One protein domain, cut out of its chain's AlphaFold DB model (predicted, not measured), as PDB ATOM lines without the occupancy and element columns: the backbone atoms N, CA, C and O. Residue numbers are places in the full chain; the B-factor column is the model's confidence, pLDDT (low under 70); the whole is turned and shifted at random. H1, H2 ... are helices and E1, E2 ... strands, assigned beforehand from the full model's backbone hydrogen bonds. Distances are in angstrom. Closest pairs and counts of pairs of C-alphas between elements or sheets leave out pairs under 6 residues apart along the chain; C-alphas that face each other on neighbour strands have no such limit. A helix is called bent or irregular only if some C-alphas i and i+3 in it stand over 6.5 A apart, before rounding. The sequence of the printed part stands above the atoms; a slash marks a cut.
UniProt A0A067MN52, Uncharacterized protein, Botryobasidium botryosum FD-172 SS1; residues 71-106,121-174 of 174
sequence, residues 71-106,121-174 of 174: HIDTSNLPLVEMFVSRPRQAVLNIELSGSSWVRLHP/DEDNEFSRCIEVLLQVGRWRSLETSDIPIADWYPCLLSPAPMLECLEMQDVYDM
ATOM      1  N   HIS A  71     -34.108 -16.364 -34.319       91.19
ATOM      2  CA  HIS A  71     -33.689 -16.448 -32.925       91.19
ATOM      3  C   HIS A  71     -32.271 -15.898 -32.750       91.19
ATOM      4  O   HIS A  71     -31.325 -16.387 -33.376       91.19
ATOM      5  N   ILE A  72     -32.151 -14.862 -31.926       90.44
ATOM      6  CA  ILE A  72     -30.903 -14.165 -31.622       90.44
ATOM      7  C   ILE A  72     -30.629 -14.353 -30.136       90.44
ATOM      8  O   ILE A  72     -31.479 -14.026 -29.317       90.44
ATOM      9  N   ASP A  73     -29.449 -14.860 -29.805       88.69
ATOM     10  CA  ASP A  73     -29.003 -15.039 -28.432       88.69
ATOM     11  C   ASP A  73     -27.609 -14.432 -28.216       88.69
ATOM     12  O   ASP A  73     -26.912 -14.061 -29.164       88.69
ATOM     13  N   THR A  74     -27.143 -14.373 -26.967       85.50
ATOM     14  CA  THR A  74     -25.780 -13.899 -26.642       85.50
ATOM     15  C   THR A  74     -24.672 -14.625 -27.435       85.50
ATOM     16  O   THR A  74     -23.584 -14.088 -27.658       85.50
ATOM     17  N   SER A  75     -24.913 -15.860 -27.893       82.25
ATOM     18  CA  SER A  75     -23.921 -16.627 -28.650       82.25
ATOM     19  C   SER A  75     -23.808 -16.181 -30.109       82.25
ATOM     20  O   SER A  75     -22.720 -16.260 -30.678       82.25
ATOM     21  N   ASN A  76     -24.889 -15.691 -30.713       86.38
ATOM     22  CA  ASN A  76     -24.906 -15.260 -32.108       86.38
ATOM     23  C   ASN A  76     -25.030 -13.738 -32.285       86.38
ATOM     24  O   ASN A  76     -24.972 -13.269 -33.423       86.38
ATOM     25  N   LEU A  77     -25.115 -12.970 -31.193       87.38
ATOM     26  CA  LEU A  77     -25.256 -11.516 -31.249       87.38
ATOM     27  C   LEU A  77     -24.145 -10.796 -32.047       87.38
ATOM     28  O   LEU A  77     -24.495  -9.904 -32.814       87.38
ATOM     29  N   PRO A  78     -22.856 -11.199 -32.035       87.00
ATOM     30  CA  PRO A  78     -21.848 -10.575 -32.910       87.00
ATOM     31  C   PRO A  78     -22.148 -10.702 -34.414       87.00
ATOM     32  O   PRO A  78     -21.564 -10.012 -35.242       87.00
ATOM     33  N   LEU A  79     -23.053 -11.610 -34.789       88.94
ATOM     34  CA  LEU A  79     -23.500 -11.834 -36.160       88.94
ATOM     35  C   LEU A  79     -24.878 -11.212 -36.420       88.94
ATOM     36  O   LEU A  79     -25.488 -11.508 -37.448       88.94
ATOM     37  N   VAL A  80     -25.373 -10.355 -35.523       90.81
ATOM     38  CA  VAL A  80     -26.718  -9.770 -35.569       90.81
ATOM     39  C   VAL A  80     -27.040  -9.119 -36.907       90.81
ATOM     40  O   VAL A  80     -28.116  -9.358 -37.450       90.81
ATOM     41  N   GLU A  81     -26.094  -8.403 -37.517       91.44
ATOM     42  CA  GLU A  81     -26.275  -7.797 -38.840       91.44
ATOM     43  C   GLU A  81     -26.659  -8.836 -39.906       91.44
ATOM     44  O   GLU A  81     -27.481  -8.569 -40.784       91.44
ATOM     45  N   MET A  82     -26.136 -10.061 -39.818       89.62
ATOM     46  CA  MET A  82     -26.470 -11.151 -40.740       89.62
ATOM     47  C   MET A  82     -27.902 -11.667 -40.540       89.62
ATOM     48  O   MET A  82     -28.566 -12.039 -41.511       89.62
ATOM     49  N   PHE A  83     -28.392 -11.698 -39.301       90.12
ATOM     50  CA  PHE A  83     -29.775 -12.076 -38.982       90.12
ATOM     51  C   PHE A  83     -30.746 -10.949 -39.369       90.12
ATOM     52  O   PHE A  83     -31.839 -11.178 -39.907       90.12
ATOM     53  N   VAL A  84     -30.309  -9.709 -39.159       90.00
ATOM     54  CA  VAL A  84     -31.080  -8.499 -39.401       90.00
ATOM     55  C   VAL A  84     -31.216  -8.176 -40.891       90.00
ATOM     56  O   VAL A  84     -32.315  -7.862 -41.342       90.00
ATOM     57  N   SER A  85     -30.151  -8.315 -41.679       89.31
ATOM     58  CA  SER A  85     -30.106  -7.921 -43.100       89.31
ATOM     59  C   SER A  85     -30.935  -8.798 -44.043       89.31
ATOM     60  O   SER A  85     -31.143  -8.444 -45.207       89.31
ATOM     61  N   ARG A  86     -31.441  -9.953 -43.592       85.06
ATOM     62  CA  ARG A  86     -32.178 -10.868 -44.476       85.06
ATOM     63  C   ARG A  86     -33.521 -10.257 -44.899       85.06
ATOM     64  O   ARG A  86     -34.324  -9.963 -44.029       85.06
ATOM     65  N   PRO A  87     -33.834 -10.140 -46.204       60.97
ATOM     66  CA  PRO A  87     -34.957  -9.333 -46.717       60.97
ATOM     67  C   PRO A  87     -36.346  -9.997 -46.648       60.97
ATOM     68  O   PRO A  87     -37.337  -9.421 -47.087       60.97
ATOM     69  N   ARG A  88     -36.457 -11.233 -46.145       67.19
ATOM     70  CA  ARG A  88     -37.717 -12.002 -46.092       67.19
ATOM     71  C   ARG A  88     -38.009 -12.410 -44.652       67.19
ATOM     72  O   ARG A  88     -37.811 -13.562 -44.282       67.19
ATOM     73  N   GLN A  89     -38.393 -11.436 -43.840       66.81
ATOM     74  CA  GLN A  89     -38.185 -11.468 -42.396       66.81
ATOM     75  C   GLN A  89     -39.289 -12.209 -41.640       66.81
ATOM     76  O   GLN A  89     -40.468 -11.892 -41.765       66.81
ATOM     77  N   ALA A  90     -38.888 -13.216 -40.864       82.69
ATOM     78  CA  ALA A  90     -39.648 -13.643 -39.698       82.69
ATOM     79  C   ALA A  90     -39.460 -12.609 -38.579       82.69
ATOM     80  O   ALA A  90     -38.461 -11.878 -38.558       82.69
ATOM     81  N   VAL A  91     -40.430 -12.564 -37.676       91.81
ATOM     82  CA  VAL A  91     -40.344 -11.809 -36.427       91.81
ATOM     83  C   VAL A  91     -39.240 -12.384 -35.534       91.81
ATOM     84  O   VAL A  91     -39.014 -13.594 -35.557       91.81
ATOM     85  N   LEU A  92     -38.517 -11.524 -34.821       92.69
ATOM     86  CA  LEU A  92     -37.319 -11.885 -34.062       92.69
ATOM     87  C   LEU A  92     -37.657 -12.271 -32.621       92.69
ATOM     88  O   LEU A  92     -38.436 -11.591 -31.966       92.69
ATOM     89  N   ASN A  93     -37.035 -13.330 -32.126       92.69
ATOM     90  CA  ASN A  93     -37.053 -13.745 -30.729       92.69
ATOM     91  C   ASN A  93     -35.639 -13.517 -30.202       92.69
ATOM     92  O   ASN A  93     -34.689 -14.072 -30.762       92.69
ATOM     93  N   ILE A  94     -35.500 -12.651 -29.207       92.00
ATOM     94  CA  ILE A  94     -34.212 -12.183 -28.701       92.00
ATOM     95  C   ILE A  94     -34.066 -12.673 -27.262       92.00
ATOM     96  O   ILE A  94     -34.914 -12.360 -26.435       92.00
ATOM     97  N   GLU A  95     -32.999 -13.415 -26.973       91.56
ATOM     98  CA  GLU A  95     -32.704 -13.973 -25.649       91.56
ATOM     99  C   GLU A  95     -31.272 -13.608 -25.227       91.56
ATOM    100  O   GLU A  95     -30.290 -14.215 -25.663       91.56
ATOM    101  N   LEU A  96     -31.121 -12.586 -24.386       89.56
ATOM    102  CA  LEU A  96     -29.809 -12.112 -23.946       89.56
ATOM    103  C   LEU A  96     -29.578 -12.431 -22.468       89.56
ATOM    104  O   LEU A  96     -30.393 -12.111 -21.611       89.56
ATOM    105  N   SER A  97     -28.425 -13.025 -22.160       86.62
ATOM    106  CA  SER A  97     -28.010 -13.325 -20.787       86.62
ATOM    107  C   SER A  97     -26.673 -12.664 -20.448       86.62
ATOM    108  O   SER A  97     -25.652 -12.967 -21.077       86.62
ATOM    109  N   GLY A  98     -26.680 -11.774 -19.452       78.06
ATOM    110  CA  GLY A  98     -25.547 -11.022 -18.896       78.06
ATOM    111  C   GLY A  98     -24.405 -11.907 -18.414       78.06
ATOM    112  O   GLY A  98     -23.245 -11.676 -18.751       78.06
ATOM    113  N   SER A  99     -24.714 -13.009 -17.728       71.69
ATOM    114  CA  SER A  99     -23.695 -13.956 -17.261       71.69
ATOM    115  C   SER A  99     -22.957 -14.670 -18.401       71.69
ATOM    116  O   SER A  99     -21.821 -15.121 -18.219       71.69
ATOM    117  N   SER A 100     -23.558 -14.756 -19.595       64.56
ATOM    118  CA  SER A 100     -22.881 -15.267 -20.788       64.56
ATOM    119  C   SER A 100     -21.955 -14.228 -21.420       64.56
ATOM    120  O   SER A 100     -20.950 -14.631 -22.003       64.56
ATOM    121  N   TRP A 101     -22.247 -12.930 -21.305       60.44
ATOM    122  CA  TRP A 101     -21.398 -11.853 -21.832       60.44
ATOM    123  C   TRP A 101     -20.035 -11.828 -21.142       60.44
ATOM    124  O   TRP A 101     -19.004 -11.919 -21.807       60.44
ATOM    125  N   VAL A 102     -20.038 -11.892 -19.809       60.25
ATOM    126  CA  VAL A 102     -18.821 -11.932 -18.978       60.25
ATOM    127  C   VAL A 102     -17.939 -13.157 -19.279       60.25
ATOM    128  O   VAL A 102     -16.730 -13.128 -19.079       60.25
ATOM    129  N   ARG A 103     -18.514 -14.266 -19.770       56.88
ATOM    130  CA  ARG A 103     -17.760 -15.498 -20.094       56.88
ATOM    131  C   ARG A 103     -17.180 -15.522 -21.500       56.88
ATOM    132  O   ARG A 103     -16.245 -16.281 -21.750       56.88
ATOM    133  N   LEU A 104     -17.758 -14.761 -22.422       53.09
ATOM    134  CA  LEU A 104     -17.233 -14.633 -23.782       53.09
ATOM    135  C   LEU A 104     -15.945 -13.808 -23.806       53.09
ATOM    136  O   LEU A 104     -15.129 -13.986 -24.706       53.09
ATOM    137  N   HIS A 105     -15.755 -13.000 -22.766       52.44
ATOM    138  CA  HIS A 105     -14.598 -12.158 -22.544       52.44
ATOM    139  C   HIS A 105     -14.093 -12.394 -21.120       52.44
ATOM    140  O   HIS A 105     -14.454 -11.657 -20.202       52.44
ATOM    141  N   PRO A 106     -13.322 -13.471 -20.872       50.56
ATOM    142  CA  PRO A 106     -12.719 -13.658 -19.565       50.56
ATOM    143  C   PRO A 106     -11.837 -12.443 -19.290       50.56
ATOM    144  O   PRO A 106     -10.779 -12.296 -19.899       50.56
ATOM    145  N   ASP A 121     -12.651  -1.965 -26.635       68.56
ATOM    146  CA  ASP A 121     -13.778  -1.503 -25.830       68.56
ATOM    147  C   ASP A 121     -14.963  -2.483 -25.956       68.56
ATOM    148  O   ASP A 121     -15.743  -2.423 -26.904       68.56
ATOM    149  N   GLU A 122     -15.039  -3.482 -25.074       63.50
ATOM    150  CA  GLU A 122     -15.997  -4.597 -25.171       63.50
ATOM    151  C   GLU A 122     -17.437  -4.110 -24.946       63.50
ATOM    152  O   GLU A 122     -18.373  -4.576 -25.605       63.50
ATOM    153  N   ASP A 123     -17.592  -3.083 -24.109       67.38
ATOM    154  CA  ASP A 123     -18.850  -2.370 -23.875       67.38
ATOM    155  C   ASP A 123     -19.368  -1.708 -25.169       67.38
ATOM    156  O   ASP A 123     -20.582  -1.603 -25.399       67.38
ATOM    157  N   ASN A 124     -18.461  -1.342 -26.081       75.25
ATOM    158  CA  ASN A 124     -18.804  -0.791 -27.390       75.25
ATOM    159  C   ASN A 124     -19.380  -1.858 -28.339       75.25
ATOM    160  O   ASN A 124     -20.264  -1.558 -29.142       75.25
ATOM    161  N   GLU A 125     -18.937  -3.120 -28.263       79.06
ATOM    162  CA  GLU A 125     -19.450  -4.167 -29.158       79.06
ATOM    163  C   GLU A 125     -20.893  -4.555 -28.813       79.06
ATOM    164  O   GLU A 125     -21.720  -4.683 -29.725       79.06
ATOM    165  N   PHE A 126     -21.215  -4.690 -27.523       80.44
ATOM    166  CA  PHE A 126     -22.588  -4.942 -27.077       80.44
ATOM    167  C   PHE A 126     -23.509  -3.794 -27.492       80.44
ATOM    168  O   PHE A 126     -24.508  -4.032 -28.173       80.44
ATOM    169  N   SER A 127     -23.120  -2.556 -27.176       82.75
ATOM    170  CA  SER A 127     -23.874  -1.350 -27.532       82.75
ATOM    171  C   SER A 127     -24.153  -1.286 -29.035       82.75
ATOM    172  O   SER A 127     -25.303  -1.143 -29.449       82.75
ATOM    173  N   ARG A 128     -23.134  -1.530 -29.868       86.00
ATOM    174  CA  ARG A 128     -23.284  -1.577 -31.329       86.00
ATOM    175  C   ARG A 128     -24.253  -2.670 -31.784       86.00
ATOM    176  O   ARG A 128     -25.061  -2.447 -32.684       86.00
ATOM    177  N   CYS A 129     -24.185  -3.864 -31.199       88.00
ATOM    178  CA  CYS A 129     -25.092  -4.949 -31.575       88.00
ATOM    179  C   CYS A 129     -26.544  -4.641 -31.191       88.00
ATOM    180  O   CYS A 129     -27.465  -4.926 -31.960       88.00
ATOM    181  N   ILE A 130     -26.738  -4.049 -30.015       84.94
ATOM    182  CA  ILE A 130     -28.040  -3.597 -29.544       84.94
ATOM    183  C   ILE A 130     -28.599  -2.526 -30.478       84.94
ATOM    184  O   ILE A 130     -29.728  -2.677 -30.936       84.94
ATOM    185  N   GLU A 131     -27.808  -1.519 -30.862       87.56
ATOM    186  CA  GLU A 131     -28.217  -0.489 -31.826       87.56
ATOM    187  C   GLU A 131     -28.743  -1.088 -33.139       87.56
ATOM    188  O   GLU A 131     -29.780  -0.656 -33.649       87.56
ATOM    189  N   VAL A 132     -28.078  -2.124 -33.665       90.06
ATOM    190  CA  VAL A 132     -28.543  -2.842 -34.861       90.06
ATOM    191  C   VAL A 132     -29.891  -3.517 -34.613       90.06
ATOM    192  O   VAL A 132     -30.746  -3.491 -35.499       90.06
ATOM    193  N   LEU A 133     -30.128  -4.096 -33.431       87.69
ATOM    194  CA  LEU A 133     -31.440  -4.650 -33.086       87.69
ATOM    195  C   LEU A 133     -32.515  -3.560 -33.006       87.69
ATOM    196  O   LEU A 133     -33.637  -3.808 -33.448       87.69
ATOM    197  N   LEU A 134     -32.198  -2.364 -32.492       83.31
ATOM    198  CA  LEU A 134     -33.174  -1.271 -32.316       83.31
ATOM    199  C   LEU A 134     -33.756  -0.771 -33.627       83.31
ATOM    200  O   LEU A 134     -34.920  -0.385 -33.699       83.31
ATOM    201  N   GLN A 135     -32.962  -0.822 -34.691       84.31
ATOM    202  CA  GLN A 135     -33.398  -0.415 -36.025       84.31
ATOM    203  C   GLN A 135     -34.445  -1.372 -36.619       84.31
ATOM    204  O   GLN A 135     -35.021  -1.112 -37.677       84.31
ATOM    205  N   VAL A 136     -34.698  -2.500 -35.956       86.38
ATOM    206  CA  VAL A 136     -35.425  -3.633 -36.503       86.38
ATOM    207  C   VAL A 136     -36.741  -3.779 -35.754       86.38
ATOM    208  O   VAL A 136     -36.867  -4.611 -34.868       86.38
ATOM    209  N   GLY A 137     -37.761  -3.009 -36.142       86.12
ATOM    210  CA  GLY A 137     -39.097  -2.992 -35.513       86.12
ATOM    211  C   GLY A 137     -39.941  -4.275 -35.652       86.12
ATOM    212  O   GLY A 137     -41.165  -4.208 -35.697       86.12
ATOM    213  N   ARG A 138     -39.312  -5.449 -35.762       90.62
ATOM    214  CA  ARG A 138     -39.942  -6.773 -35.928       90.62
ATOM    215  C   ARG A 138     -39.649  -7.719 -34.763       90.62
ATOM    216  O   ARG A 138     -39.565  -8.928 -34.964       90.62
ATOM    217  N   TRP A 139     -39.420  -7.182 -33.572       92.31
ATOM    218  CA  TRP A 139     -39.238  -7.985 -32.364       92.31
ATOM    219  C   TRP A 139     -40.565  -8.620 -31.979       92.31
ATOM    220  O   TRP A 139     -41.575  -7.933 -31.988       92.31
ATOM    221  N   ARG A 140     -40.550  -9.910 -31.659       93.88
ATOM    222  CA  ARG A 140     -41.683 -10.669 -31.127       93.88
ATOM    223  C   ARG A 140     -41.508 -10.930 -29.644       93.88
ATOM    224  O   ARG A 140     -42.431 -10.685 -28.880       93.88
ATOM    225  N   SER A 141     -40.346 -11.432 -29.250       93.75
ATOM    226  CA  SER A 141     -40.000 -11.629 -27.848       93.75
ATOM    227  C   SER A 141     -38.649 -11.003 -27.549       93.75
ATOM    228  O   SER A 141     -37.741 -11.040 -28.386       93.75
ATOM    229  N   LEU A 142     -38.549 -10.418 -26.361       93.00
ATOM    230  CA  LEU A 142     -37.302  -9.982 -25.761       93.00
ATOM    231  C   LEU A 142     -37.234 -10.561 -24.350       93.00
ATOM    232  O   LEU A 142     -38.057 -10.219 -23.505       93.00
ATOM    233  N   GLU A 143     -36.254 -11.424 -24.131       93.06
ATOM    234  CA  GLU A 143     -35.962 -12.061 -22.854       93.06
ATOM    235  C   GLU A 143     -34.549 -11.660 -22.447       93.06
ATOM    236  O   GLU A 143     -33.587 -11.851 -23.198       93.06
ATOM    237  N   THR A 144     -34.423 -11.042 -21.278       91.25
ATOM    238  CA  THR A 144     -33.143 -10.551 -20.774       91.25
ATOM    239  C   THR A 144     -32.934 -11.044 -19.357       91.25
ATOM    240  O   THR A 144     -33.773 -10.797 -18.493       91.25
ATOM    241  N   SER A 145     -31.803 -11.691 -19.104       90.38
ATOM    242  CA  SER A 145     -31.359 -12.076 -17.763       90.38
ATOM    243  C   SER A 145     -30.003 -11.457 -17.478       90.38
ATOM    244  O   SER A 145     -29.176 -11.346 -18.378       90.38
ATOM    245  N   ASP A 146     -29.755 -11.068 -16.237       88.06
ATOM    246  CA  ASP A 146     -28.464 -10.559 -15.770       88.06
ATOM    247  C   ASP A 146     -27.946  -9.278 -16.465       88.06
ATOM    248  O   ASP A 146     -26.745  -9.008 -16.432       88.06
ATOM    249  N   ILE A 147     -28.805  -8.501 -17.132       85.00
ATOM    250  CA  ILE A 147     -28.413  -7.248 -17.803       85.00
ATOM    251  C   ILE A 147     -29.101  -6.081 -17.089       85.00
ATOM    252  O   ILE A 147     -30.334  -6.090 -17.016       85.00
ATOM    253  N   PRO A 148     -28.350  -5.072 -16.604       84.31
ATOM    254  CA  PRO A 148     -28.930  -3.897 -15.971       84.31
ATOM    255  C   PRO A 148     -29.986  -3.234 -16.855       84.31
ATOM    256  O   PRO A 148     -29.767  -2.970 -18.039       84.31
ATOM    257  N   ILE A 149     -31.133  -2.884 -16.271       83.88
ATOM    258  CA  ILE A 149     -32.220  -2.221 -17.011       83.88
ATOM    259  C   ILE A 149     -31.788  -0.885 -17.643       83.88
ATOM    260  O   ILE A 149     -32.347  -0.459 -18.655       83.88
ATOM    261  N   ALA A 150     -30.772  -0.230 -17.071       83.25
ATOM    262  CA  ALA A 150     -30.199   1.007 -17.592       83.25
ATOM    263  C   ALA A 150     -29.626   0.837 -19.010       83.25
ATOM    264  O   ALA A 150     -29.810   1.726 -19.842       83.25
ATOM    265  N   ASP A 151     -29.038  -0.323 -19.312       82.25
ATOM    266  CA  ASP A 151     -28.452  -0.625 -20.623       82.25
ATOM    267  C   ASP A 151     -29.541  -0.837 -21.687       82.25
ATOM    268  O   ASP A 151     -29.347  -0.585 -22.877       82.25
ATOM    269  N   TRP A 152     -30.742  -1.228 -21.251       81.25
ATOM    270  CA  TRP A 152     -31.912  -1.399 -22.108       81.25
ATOM    271  C   TRP A 152     -32.732  -0.131 -22.298       81.25
ATOM    272  O   TRP A 152     -33.575  -0.085 -23.196       81.25
ATOM    273  N   TYR A 153     -32.511   0.910 -21.497       82.44
ATOM    274  CA  TYR A 153     -33.345   2.107 -21.542       82.44
ATOM    275  C   TYR A 153     -33.427   2.745 -22.944       82.44
ATOM    276  O   TYR A 153     -34.541   3.020 -23.392       82.44
ATOM    277  N   PRO A 154     -32.324   2.898 -23.712       79.94
ATOM    278  CA  PRO A 154     -32.397   3.400 -25.090       79.94
ATOM    279  C   PRO A 154     -33.237   2.505 -26.012       79.94
ATOM    280  O   PRO A 154     -33.898   2.979 -26.938       79.94
ATOM    281  N   CYS A 155     -33.241   1.203 -25.732       76.75
ATOM    282  CA  CYS A 155     -33.915   0.183 -26.518       76.75
ATOM    283  C   CYS A 155     -35.429   0.241 -26.369       76.75
ATOM    284  O   CYS A 155     -36.161   0.174 -27.355       76.75
ATOM    285  N   LEU A 156     -35.889   0.404 -25.129       81.06
ATOM    286  CA  LEU A 156     -37.306   0.433 -24.775       81.06
ATOM    287  C   LEU A 156     -38.032   1.681 -25.289       81.06
ATOM    288  O   LEU A 156     -39.259   1.697 -25.353       81.06
ATOM    289  N   LEU A 157     -37.288   2.718 -25.683       84.62
ATOM    290  CA  LEU A 157     -37.844   3.925 -26.294       84.62
ATOM    291  C   LEU A 157     -38.154   3.752 -27.788       84.62
ATOM    292  O   LEU A 157     -38.871   4.574 -28.362       84.62
ATOM    293  N   SER A 158     -37.626   2.706 -28.426       84.44
ATOM    294  CA  SER A 158     -37.845   2.457 -29.849       84.44
ATOM    295  C   SER A 158     -39.175   1.726 -30.075       84.44
ATOM    296  O   SER A 158     -39.509   0.803 -29.332       84.44
ATOM    297  N   PRO A 159     -39.964   2.097 -31.100       84.06
ATOM    298  CA  PRO A 159     -41.236   1.440 -31.362       84.06
ATOM    299  C   PRO A 159     -41.014  -0.022 -31.770       84.06
ATOM    300  O   PRO A 159     -40.451  -0.305 -32.827       84.06
ATOM    301  N   ALA A 160     -41.522  -0.948 -30.955       89.19
ATOM    302  CA  ALA A 160     -41.525  -2.386 -31.218       89.19
ATOM    303  C   ALA A 160     -42.964  -2.873 -31.495       89.19
ATOM    304  O   ALA A 160     -43.583  -3.516 -30.647       89.19
ATOM    305  N   PRO A 161     -43.545  -2.560 -32.670       89.69
ATOM    306  CA  PRO A 161     -44.968  -2.786 -32.950       89.69
ATOM    307  C   PRO A 161     -45.376  -4.264 -33.000       89.69
ATOM    308  O   PRO A 161     -46.566  -4.561 -33.010       89.69
ATOM    309  N   MET A 162     -44.409  -5.183 -33.079       92.75
ATOM    310  CA  MET A 162     -44.645  -6.627 -33.146       92.75
ATOM    311  C   MET A 162     -44.363  -7.348 -31.819       92.75
ATOM    312  O   MET A 162     -44.434  -8.576 -31.789       92.75
ATOM    313  N   LEU A 163     -44.013  -6.612 -30.756       94.00
ATOM    314  CA  LEU A 163     -43.595  -7.204 -29.489       94.00
ATOM    315  C   LEU A 163     -44.795  -7.857 -28.793       94.00
ATOM    316  O   LEU A 163     -45.764  -7.193 -28.437       94.00
ATOM    317  N   GLU A 164     -44.715  -9.171 -28.615       95.81
ATOM    318  CA  GLU A 164     -45.708 -10.007 -27.939       95.81
ATOM    319  C   GLU A 164     -45.272 -10.353 -26.508       95.81
ATOM    320  O   GLU A 164     -46.122 -10.479 -25.630       95.81
ATOM    321  N   CYS A 165     -43.965 -10.506 -26.268       95.00
ATOM    322  CA  CYS A 165     -43.406 -10.894 -24.973       95.00
ATOM    323  C   CYS A 165     -42.220 -10.002 -24.588       95.00
ATOM    324  O   CYS A 165     -41.333  -9.756 -25.407       95.00
ATOM    325  N   LEU A 166     -42.204  -9.545 -23.336       93.38
ATOM    326  CA  LEU A 166     -41.100  -8.808 -22.735       93.38
ATOM    327  C   LEU A 166     -40.835  -9.377 -21.343       93.38
ATOM    328  O   LEU A 166     -41.661  -9.209 -20.445       93.38
ATOM    329  N   GLU A 167     -39.690 -10.023 -21.172       93.38
ATOM    330  CA  GLU A 167     -39.248 -10.574 -19.897       93.38
ATOM    331  C   GLU A 167     -37.895  -9.972 -19.531       93.38
ATOM    332  O   GLU A 167     -36.924 -10.067 -20.281       93.38
ATOM    333  N   MET A 168     -37.846  -9.314 -18.374       90.56
ATOM    334  CA  MET A 168     -36.639  -8.687 -17.853       90.56
ATOM    335  C   MET A 168     -36.393  -9.190 -16.440       90.56
ATOM    336  O   MET A 168     -37.196  -8.946 -15.540       90.56
ATOM    337  N   GLN A 169     -35.277  -9.884 -16.254       89.00
ATOM    338  CA  GLN A 169     -34.821 -10.363 -14.963       89.00
ATOM    339  C   GLN A 169     -33.555  -9.605 -14.566       89.00
ATOM    340  O   GLN A 169     -32.488  -9.798 -15.152       89.00
ATOM    341  N   ASP A 170     -33.706  -8.725 -13.579       79.81
ATOM    342  CA  ASP A 170     -32.614  -7.907 -13.054       79.81
ATOM    343  C   ASP A 170     -31.769  -8.694 -12.041       79.81
ATOM    344  O   ASP A 170     -32.278  -9.581 -11.341       79.81
ATOM    345  N   VAL A 171     -30.482  -8.354 -11.940       77.62
ATOM    346  CA  VAL A 171     -29.618  -8.895 -10.882       77.62
ATOM    347  C   VAL A 171     -29.889  -8.084  -9.625       77.62
ATOM    348  O   VAL A 171     -29.352  -6.996  -9.446       77.62
ATOM    349  N   TYR A 172     -30.732  -8.598  -8.735       68.25
ATOM    350  CA  TYR A 172     -30.774  -8.055  -7.381       68.25
ATOM    351  C   TYR A 172     -29.469  -8.430  -6.672       68.25
ATOM    352  O   TYR A 172     -29.206  -9.618  -6.471       68.25
ATOM    353  N   ASP A 173     -28.671  -7.423  -6.309       56.53
ATOM    354  CA  ASP A 173     -27.519  -7.569  -5.417       56.53
ATOM    355  C   ASP A 173     -27.965  -8.302  -4.137       56.53
ATOM    356  O   ASP A 173     -28.758  -7.777  -3.348       56.53
ATOM    357  N   MET A 174     -27.491  -9.540  -3.968       49.88
ATOM    358  CA  MET A 174     -27.575 -10.315  -2.724       49.88
ATOM    359  C   MET A 174     -26.324 -10.101  -1.881       49.88
ATOM    360  O   MET A 174     -25.214 -10.145  -2.459       49.88
TER     361      MET A 174
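What this domain is: This is residues 71 to 106 and 121 to 174 of the 174 residues of an uncharacterized protein of Botryobasidium botryosum FD-172 SS1 (UniProt A0A067MN52). Picture one parallel sheet of four strands as a wall, with helices H1, H3 and H4 along one side of it and the other face bare. H1 packs near the E1 edge, H3 and H4 stand farther off, and H2 sits at the end of E2; the link around Pro 87 and the tail to Met 174 make the two ends of the long axis. You have 90 residues with four named helices and four named strands, in the order E1 H1 E2 H2 H3 E3 H4 E4; the sheet's order is E1 E2 E3 E4, and the class is mixed, helices and strands. The whole is compact, with a radius of gyration of the C-alphas of 12.8 A, and elongated, spanning 42 by 24 by 19 A.

How they stand to each other: Start at edge strand E1, residues 71 to 73, parallel to inner strand E2, residues 92 to 97, at 17 degrees; N 72 and O 93 are 2.9 A apart. Between them H1, residues 77 to 84, completes a strand-helix-strand unit, two parallel neighbour strands with a helix between, and its crossover is right-handed. H1 is on the sheet at a height of 8.3 A, only just over E1 with 3 C-alphas; the closest C-alphas, of Ile 72 and Val 80, are 7.2 A apart. H2, residues 98 to 104, only grazes the sheet, with residues 98 to 100. H3, residues 122 to 134, touches H1 at a shallow tilt of 21 degrees, the same way, closest at the C-alphas of Val 80 and Cys 129, 6.5 A. Next to E2 find E3, residues 139 to 145, parallel at 7 degrees, with N 96 and O 143 2.8 A apart. H4, residues 149 to 156, only just touches residues 130 to 134 of H3, with 3 pairs of C-alphas within 8 A, the closest those of Leu 134 and Cys 155, 6.0 A. E4, residues 165 to 169, is parallel to E3 at 12 degrees, with N 169 and O 144 2.8 A apart; E3, H4 and E4 form a second right-handed unit. Every O i to N i+4 pair is within hydrogen-bond range in H3, against 2 of 4 in H1, 2 of 3 in H2 and 2 of 4 in H4.

Where its parts are: Find C-alpha 71 at (-33.689, -16.448, -32.925), where E1 begins. E2 is 16.3 A long from first to last C-alpha, H3 18.9 A and E3 17.1 A. H1 and H4 are irregular: C-alphas 78 and 81 are 7.9 A apart, and C-alphas 151 and 154 7.2 A. E4 ends at C-alpha 169, (-34.821, -10.363, -14.963).

The domain as a whole: The two C-alphas farthest apart, of Pro 87 and Met 174, are 44.6 A from each other. Residues 107 to 120 are not printed, and C-alphas 106 and 121 are 13.7 A apart across the cut. Of the links that are printed whole, none is long. The mean pLDDT of the printed part is 82.4, and it is under 70 at residues 87 to 89, 100 to 106, 121 to 123 and 172 to 174.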